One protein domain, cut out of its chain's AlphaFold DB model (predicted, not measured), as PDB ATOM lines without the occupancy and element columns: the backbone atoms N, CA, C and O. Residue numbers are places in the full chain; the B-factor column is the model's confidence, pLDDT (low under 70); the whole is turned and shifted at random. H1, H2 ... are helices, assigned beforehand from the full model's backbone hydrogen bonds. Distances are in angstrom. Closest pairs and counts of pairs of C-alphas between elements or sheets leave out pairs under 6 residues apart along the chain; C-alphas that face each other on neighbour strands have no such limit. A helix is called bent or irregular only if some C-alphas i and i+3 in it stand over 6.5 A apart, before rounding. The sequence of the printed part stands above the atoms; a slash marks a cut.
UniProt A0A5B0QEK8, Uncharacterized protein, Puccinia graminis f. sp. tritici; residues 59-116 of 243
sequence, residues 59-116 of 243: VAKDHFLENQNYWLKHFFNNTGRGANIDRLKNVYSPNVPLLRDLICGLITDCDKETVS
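This is residues 59 to 116 of the 243 residues of an uncharacterized protein of Puccinia graminis f. sp. tritici (UniProt A0A5B0QEK8). A long bent helix, H2, makes the longest axis, and H1 meets its first arm near the bend; residues 59 to 67, of which 61 to 67 belong to H1, stick out. The printed part has 58 residues with two named helices, H1 then H2, and no named strand: all helix. It is loose, with a radius of gyration of the C-alphas of 13.4 A, and spans 37 by 27 by 17 A.

H2, residues 85 to 109, was assigned as one helix by its hydrogen bonds but is bent, with C-alphas 94 and 97 7.2 A apart. Its arms, H2a, residues 85 to 94, and H2b, residues 97 to 109, stand at a steep tilt of 48 degrees. H1, residues 61 to 78, touches H2a with residues 72 to 76 alone; the closest C-alphas, of Leu 72 and Ser 93, are 6.9 A apart. They run opposite ways at a steep tilt of 55 degrees. H1 and H2b are apart. Every O i to N i+4 pair is within hydrogen-bond range in H1 and H2b, and 4 of 6 in H2a.

From first to last C-alpha, H2a measures 13.3 A and H2b 18.2 A, ending at (-27.227, 43.865, -4.256). H1 measures 26.0 A from C-alpha 61 at (-4.886, 25.191, -2.396).

The C-alphas farthest apart, of Ala 83 and Asp 111, are 37.6 A apart. The printed part has no cut, and the link from H1 to H2 is short. The pLDDT is under 70 at residues 79 to 83 and 113 to 116.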
ATOM      1  N   VAL A  59     -11.173  23.883   0.371       79.38
ATOM      2  CA  VAL A  59     -10.754  23.568  -0.988       79.38
ATOM      3  C   VAL A  59      -9.246  23.342  -0.975       79.38
ATOM      4  O   VAL A  59      -8.519  23.974  -0.204       79.38
ATOM      5  N   ALA A  60      -8.752  22.413  -1.793       84.50
ATOM      6  CA  ALA A  60      -7.313  22.238  -1.957       84.50
ATOM      7  C   ALA A  60      -6.698  23.529  -2.516       84.50
ATOM      8  O   ALA A  60      -7.237  24.122  -3.449       84.50
ATOM      9  N   LYS A  61      -5.560  23.959  -1.962       84.44
ATOM     10  CA  LYS A  61      -4.886  25.191  -2.396       84.44
ATOM     11  C   LYS A  61      -4.639  25.212  -3.908       84.44
ATOM     12  O   LYS A  61      -4.825  26.251  -4.521       84.44
ATOM     13  N   ASP A  62      -4.269  24.072  -4.484       83.44
ATOM     14  CA  ASP A  62      -4.016  23.927  -5.919       83.44
ATOM     15  C   ASP A  62      -5.256  24.255  -6.765       83.44
ATOM     16  O   ASP A  62      -5.208  25.153  -7.595       83.44
ATOM     17  N   HIS A  63      -6.412  23.664  -6.441       83.38
ATOM     18  CA  HIS A  63      -7.680  23.975  -7.113       83.38
ATOM     19  C   HIS A  63      -8.063  25.457  -6.984       83.38
ATOM     20  O   HIS A  63      -8.553  26.081  -7.923       83.38
ATOM     21  N   PHE A  64      -7.824  26.057  -5.813       84.06
ATOM     22  CA  PHE A  64      -8.059  27.488  -5.640       84.06
ATOM     23  C   PHE A  64      -7.145  28.329  -6.546       84.06
ATOM     24  O   PHE A  64      -7.625  29.266  -7.180       84.06
ATOM     25  N   LEU A  65      -5.856  27.991  -6.640       84.69
ATOM     26  CA  LEU A  65      -4.896  28.682  -7.507       84.69
ATOM     27  C   LEU A  65      -5.194  28.475  -8.996       84.69
ATOM     28  O   LEU A  65      -5.046  29.413  -9.776       84.69
ATOM     29  N   GLU A  66      -5.658  27.293  -9.387       85.50
ATOM     30  CA  GLU A  66      -6.099  27.000 -10.749       85.50
ATOM     31  C   GLU A  66      -7.271  27.897 -11.159       85.50
ATOM     32  O   GLU A  66      -7.221  28.530 -12.213       85.50
ATOM     33  N   ASN A  67      -8.267  28.053 -10.282       84.00
ATOM     34  CA  ASN A  67      -9.383  28.967 -10.518       84.00
ATOM     35  C   ASN A  67      -8.902  30.421 -10.673       84.00
ATOM     36  O   ASN A  67      -9.347  31.119 -11.582       84.00
ATOM     37  N   GLN A  68      -7.964  30.885  -9.839       81.88
ATOM     38  CA  GLN A  68      -7.383  32.230  -9.993       81.88
ATOM     39  C   GLN A  68      -6.632  32.380 -11.326       81.88
ATOM     40  O   GLN A  68      -6.787  33.385 -12.021       81.88
ATOM     41  N   ASN A  69      -5.863  31.363 -11.720       84.75
ATOM     42  CA  ASN A  69      -5.143  31.338 -12.992       84.75
ATOM     43  C   ASN A  69      -6.089  31.327 -14.197       84.75
ATOM     44  O   ASN A  69      -5.798  31.971 -15.204       84.75
ATOM     45  N   TYR A  70      -7.223  30.633 -14.099       86.00
ATOM     46  CA  TYR A  70      -8.265  30.659 -15.119       86.00
ATOM     47  C   TYR A  70      -8.808  32.078 -15.316       86.00
ATOM     48  O   TYR A  70      -8.805  32.578 -16.441       86.00
ATOM     49  N   TRP A  71      -9.192  32.765 -14.234       78.00
ATOM     50  CA  TRP A  71      -9.694  34.142 -14.308       78.00
ATOM     51  C   TRP A  71      -8.654  35.117 -14.863       78.00
ATOM     52  O   TRP A  71      -8.992  35.963 -15.691       78.00
ATOM     53  N   LEU A  72      -7.387  34.958 -14.469       80.25
ATOM     54  CA  LEU A  72      -6.268  35.718 -15.028       80.25
ATOM     55  C   LEU A  72      -6.166  35.538 -16.542       80.25
ATOM     56  O   LEU A  72      -6.138  36.529 -17.268       80.25
ATOM     57  N   LYS A  73      -6.153  34.288 -17.019       81.62
ATOM     58  CA  LYS A  73      -6.100  33.974 -18.453       81.62
ATOM     59  C   LYS A  73      -7.318  34.527 -19.190       81.62
ATOM     60  O   LYS A  73      -7.161  35.158 -20.228       81.62
ATOM     61  N   HIS A  74      -8.514  34.345 -18.640       81.75
ATOM     62  CA  HIS A  74      -9.759  34.814 -19.244       81.75
ATOM     63  C   HIS A  74      -9.783  36.343 -19.393       81.75
ATOM     64  O   HIS A  74     -10.040  36.862 -20.478       81.75
ATOM     65  N   PHE A  75      -9.452  37.078 -18.327       74.31
ATOM     66  CA  PHE A  75      -9.408  38.540 -18.365       74.31
ATOM     67  C   PHE A  75      -8.322  39.046 -19.321       74.31
ATOM     68  O   PHE A  75      -8.544  39.971 -20.103       74.31
ATOM     69  N   PHE A  76      -7.150  38.411 -19.293       73.88
ATOM     70  CA  PHE A  76      -6.032  38.756 -20.161       73.88
ATOM     71  C   PHE A  76      -6.357  38.551 -21.646       73.88
ATOM     72  O   PHE A  76      -6.100  39.448 -22.448       73.88
ATOM     73  N   ASN A  77      -6.987  37.428 -21.996       78.19
ATOM     74  CA  ASN A  77      -7.331  37.085 -23.377       78.19
ATOM     75  C   ASN A  77      -8.455  37.974 -23.936       78.19
ATOM     76  O   ASN A  77      -8.385  38.398 -25.086       78.19
ATOM     77  N   ASN A  78      -9.452  38.323 -23.118       75.00
ATOM     78  CA  ASN A  78     -10.612  39.098 -23.575       75.00
ATOM     79  C   ASN A  78     -10.373  40.618 -23.624       75.00
ATOM     80  O   ASN A  78     -11.163  41.342 -24.221       75.00
ATOM     81  N   THR A  79      -9.287  41.130 -23.032       68.69
ATOM     82  CA  THR A  79      -8.990  42.578 -23.030       68.69
ATOM     83  C   THR A  79      -8.353  43.063 -24.351       68.69
ATOM     84  O   THR A  79      -8.031  44.243 -24.491       68.69
ATOM     85  N   GLY A  80      -8.157  42.182 -25.343       62.62
ATOM     86  CA  GLY A  80      -7.847  42.541 -26.739       62.62
ATOM     87  C   GLY A  80      -6.486  43.208 -27.006       62.62
ATOM     88  O   GLY A  80      -6.133  43.443 -28.157       62.62
ATOM     89  N   ARG A  81      -5.687  43.507 -25.974       61.22
ATOM     90  CA  ARG A  81      -4.300  43.984 -26.102       61.22
ATOM     91  C   ARG A  81      -3.350  42.857 -25.746       61.22
ATOM     92  O   ARG A  81      -3.200  42.530 -24.571       61.22
ATOM     93  N   GLY A  82      -2.712  42.292 -26.765       56.50
ATOM     94  CA  GLY A  82      -1.739  41.220 -26.616       56.50
ATOM     95  C   GLY A  82      -0.680  41.494 -25.541       56.50
ATOM     96  O   GLY A  82      -0.127  42.587 -25.441       56.50
ATOM     97  N   ALA A  83      -0.408  40.455 -24.752       60.72
ATOM     98  CA  ALA A  83       0.915  40.110 -24.236       60.72
ATOM     99  C   ALA A  83       1.703  41.140 -23.389       60.72
ATOM    100  O   ALA A  83       2.925  41.049 -23.338       60.72
ATOM    101  N   ASN A  84       1.081  42.082 -22.664       71.69
ATOM    102  CA  ASN A  84       1.833  42.870 -21.669       71.69
ATOM    103  C   ASN A  84       1.877  42.147 -20.306       71.69
ATOM    104  O   ASN A  84       0.967  42.286 -19.479       71.69
ATOM    105  N   ILE A  85       2.946  41.372 -20.088       73.44
ATOM    106  CA  ILE A  85       3.201  40.603 -18.855       73.44
ATOM    107  C   ILE A  85       3.302  41.522 -17.628       73.44
ATOM    108  O   ILE A  85       2.810  41.161 -16.556       73.44
ATOM    109  N   ASP A  86       3.843  42.733 -17.777       78.00
ATOM    110  CA  ASP A  86       3.976  43.683 -16.666       78.00
ATOM    111  C   ASP A  86       2.612  44.152 -16.152       78.00
ATOM    112  O   ASP A  86       2.412  44.289 -14.943       78.00
ATOM    113  N   ARG A  87       1.624  44.325 -17.040       73.62
ATOM    114  CA  ARG A  87       0.241  44.625 -16.629       73.62
ATOM    115  C   ARG A  87      -0.432  43.425 -15.970       73.62
ATOM    116  O   ARG A  87      -1.151  43.604 -14.990       73.62
ATOM    117  N   LEU A  88      -0.189  42.210 -16.458       74.44
ATOM    118  CA  LEU A  88      -0.720  41.000 -15.825       74.44
ATOM    119  C   LEU A  88      -0.205  40.853 -14.390       74.44
ATOM    120  O   LEU A  88      -0.995  40.635 -13.471       74.44
ATOM    121  N   LYS A  89       1.103  41.040 -14.199       78.38
ATOM    122  CA  LYS A  89       1.772  40.919 -12.904       78.38
ATOM    123  C   LYS A  89       1.398  42.042 -11.937       78.38
ATOM    124  O   LYS A  89       1.095  41.762 -10.783       78.38
ATOM    125  N   ASN A  90       1.415  43.292 -12.396       79.88
ATOM    126  CA  ASN A  90       1.314  44.449 -11.500       79.88
ATOM    127  C   ASN A  90      -0.110  45.009 -11.375       79.88
ATOM    128  O   ASN A  90      -0.412  45.660 -10.382       79.88
ATOM    129  N   VAL A  91      -0.986  44.775 -12.361       76.38
ATOM    130  CA  VAL A  91      -2.344  45.347 -12.389       76.38
ATOM    131  C   VAL A  91      -3.411  44.277 -12.214       76.38
ATOM    132  O   VAL A  91      -4.322  44.474 -11.424       76.38
ATOM    133  N   TYR A  92      -3.339  43.146 -12.916       73.00
ATOM    134  CA  TYR A  92      -4.419  42.155 -12.840       73.00
ATOM    135  C   TYR A  92      -4.264  41.200 -11.661       73.00
ATOM    136  O   TYR A  92      -5.205  41.069 -10.883       73.00
ATOM    137  N   SER A  93      -3.089  40.593 -11.469       78.56
ATOM    138  CA  SER A  93      -2.851  39.608 -10.401       78.56
ATOM    139  C   SER A  93      -3.211  40.099  -8.990       78.56
ATOM    140  O   SER A  93      -3.905  39.355  -8.295       78.56
ATOM    141  N   PRO A  94      -2.852  41.328  -8.564       82.25
ATOM    142  CA  PRO A  94      -3.219  41.818  -7.234       82.25
ATOM    143  C   PRO A  94      -4.716  42.119  -7.097       82.25
ATOM    144  O   PRO A  94      -5.258  42.067  -5.997       82.25
ATOM    145  N   ASN A  95      -5.387  42.427  -8.211       81.31
ATOM    146  CA  ASN A  95      -6.757  42.934  -8.221       81.31
ATOM    147  C   ASN A  95      -7.816  41.851  -8.484       81.31
ATOM    148  O   ASN A  95      -9.002  42.136  -8.336       81.31
ATOM    149  N   VAL A  96      -7.434  40.614  -8.832       78.50
ATOM    150  CA  VAL A  96      -8.402  39.515  -9.042       78.50
ATOM    151  C   VAL A  96      -9.313  39.288  -7.826       78.50
ATOM    152  O   VAL A  96     -10.525  39.181  -8.031       78.50
ATOM    153  N   PRO A  97      -8.809  39.273  -6.572       77.12
ATOM    154  CA  PRO A  97      -9.677  39.135  -5.403       77.12
ATOM    155  C   PRO A  97     -10.674  40.293  -5.276       77.12
ATOM    156  O   PRO A  97     -11.855  40.051  -5.064       77.12
ATOM    157  N   LEU A  98     -10.227  41.534  -5.505       81.81
ATOM    158  CA  LEU A  98     -11.079  42.726  -5.428       81.81
ATOM    159  C   LEU A  98     -12.195  42.707  -6.477       81.81
ATOM    160  O   LEU A  98     -13.338  43.030  -6.172       81.81
ATOM    161  N   LEU A  99     -11.876  42.300  -7.709       78.50
ATOM    162  CA  LEU A  99     -12.863  42.164  -8.781       78.50
ATOM    163  C   LEU A  99     -13.890  41.076  -8.464       78.50
ATOM    164  O   LEU A  99     -15.084  41.276  -8.684       78.50
ATOM    165  N   ARG A 100     -13.440  39.940  -7.921       78.88
ATOM    166  CA  ARG A 100     -14.335  38.872  -7.469       78.88
ATOM    167  C   ARG A 100     -15.271  39.370  -6.373       78.88
ATOM    168  O   ARG A 100     -16.471  39.136  -6.465       78.88
ATOM    169  N   ASP A 101     -14.733  40.047  -5.367       80.94
ATOM    170  CA  ASP A 101     -15.517  40.533  -4.235       80.94
ATOM    171  C   ASP A 101     -16.523  41.605  -4.678       80.94
ATOM    172  O   ASP A 101     -17.668  41.583  -4.234       80.94
ATOM    173  N   LEU A 102     -16.153  42.469  -5.632       83.00
ATOM    174  CA  LEU A 102     -17.066  43.438  -6.246       83.00
ATOM    175  C   LEU A 102     -18.207  42.751  -7.005       83.00
ATOM    176  O   LEU A 102     -19.361  43.136  -6.843       83.00
ATOM    177  N   ILE A 103     -17.918  41.719  -7.802       81.00
ATOM    178  CA  ILE A 103     -18.954  40.952  -8.513       81.00
ATOM    179  C   ILE A 103     -19.876  40.244  -7.515       81.00
ATOM    180  O   ILE A 103     -21.093  40.288  -7.674       81.00
ATOM    181  N   CYS A 104     -19.325  39.628  -6.466       73.81
ATOM    182  CA  CYS A 104     -20.122  39.032  -5.396       73.81
ATOM    183  C   CYS A 104     -20.998  40.077  -4.684       73.81
ATOM    184  O   CYS A 104     -22.165  39.793  -4.415       73.81
ATOM    185  N   GLY A 105     -20.472  41.282  -4.436       80.31
ATOM    186  CA  GLY A 105     -21.229  42.414  -3.897       80.31
ATOM    187  C   GLY A 105     -22.401  42.793  -4.798       80.31
ATOM    188  O   GLY A 105     -23.542  42.734  -4.360       80.31
ATOM    189  N   LEU A 106     -22.145  43.035  -6.087       83.69
ATOM    190  CA  LEU A 106     -23.186  43.372  -7.067       83.69
ATOM    191  C   LEU A 106     -24.254  42.283  -7.210       83.69
ATOM    192  O   LEU A 106     -25.422  42.588  -7.431       83.69
ATOM    193  N   ILE A 107     -23.873  41.009  -7.107       79.50
ATOM    194  CA  ILE A 107     -24.817  39.886  -7.147       79.50
ATOM    195  C   ILE A 107     -25.708  39.890  -5.899       79.50
ATOM    196  O   ILE A 107     -26.910  39.654  -6.013       79.50
ATOM    197  N   THR A 108     -25.129  40.205  -4.739       79.00
ATOM    198  CA  THR A 108     -25.862  40.336  -3.474       79.00
ATOM    199  C   THR A 108     -26.824  41.526  -3.522       79.00
ATOM    200  O   THR A 108     -27.981  41.370  -3.154       79.00
ATOM    201  N   ASP A 109     -26.390  42.669  -4.063       82.50
ATOM    202  CA  ASP A 109     -27.227  43.865  -4.256       82.50
ATOM    203  C   ASP A 109     -28.357  43.637  -5.277       82.50
ATOM    204  O   ASP A 109     -29.392  44.297  -5.236       82.50
ATOM    205  N   CYS A 110     -28.176  42.690  -6.201       83.31
ATOM    206  CA  CYS A 110     -29.205  42.251  -7.146       83.31
ATOM    207  C   CYS A 110     -30.241  41.284  -6.532       83.31
ATOM    208  O   CYS A 110     -30.978  40.655  -7.296       83.31
ATOM    209  N   ASP A 111     -30.256  41.092  -5.207       75.31
ATOM    210  CA  ASP A 111     -31.059  40.087  -4.483       75.31
ATOM    211  C   ASP A 111     -30.894  38.650  -5.021       75.31
ATOM    212  O   ASP A 111     -31.752  37.777  -4.855       75.31
ATOM    213  N   LYS A 112     -29.767  38.365  -5.685       71.88
ATOM    214  CA  LYS A 112     -29.436  37.021  -6.161       71.88
ATOM    215  C   LYS A 112     -28.567  36.344  -5.116       71.88
ATOM    216  O   LYS A 112     -27.350  36.495  -5.107       71.88
ATOM    217  N   GLU A 113     -29.177  35.543  -4.250       61.12
ATOM    218  CA  GLU A 113     -28.407  34.718  -3.324       61.12
ATOM    219  C   GLU A 113     -27.615  33.651  -4.094       61.12
ATOM    220  O   GLU A 113     -28.170  32.703  -4.660       61.12
ATOM    221  N   THR A 114     -26.286  33.763  -4.099       62.34
ATOM    222  CA  THR A 114     -25.422  32.659  -4.530       62.34
ATOM    223  C   THR A 114     -25.466  31.555  -3.483       62.34
ATOM    224  O   THR A 114     -24.656  31.523  -2.552       62.34
ATOM    225  N   VAL A 115     -26.414  30.629  -3.636       61.09
ATOM    226  CA  VAL A 115     -26.491  29.416  -2.819       61.09
ATOM    227  C   VAL A 115     -25.268  28.557  -3.124       61.09
ATOM    228  O   VAL A 115     -25.216  27.810  -4.102       61.09
ATOM    229  N   SER A 116     -24.254  28.666  -2.267       58.84
ATOM    230  CA  SER A 116     -23.097  27.778  -2.298       58.84
ATOM    231  C   SER A 116     -23.557  26.385  -1.877       58.84
ATOM    232  O   SER A 116     -23.702  26.103  -0.687       58.84
TER     233      SER A 116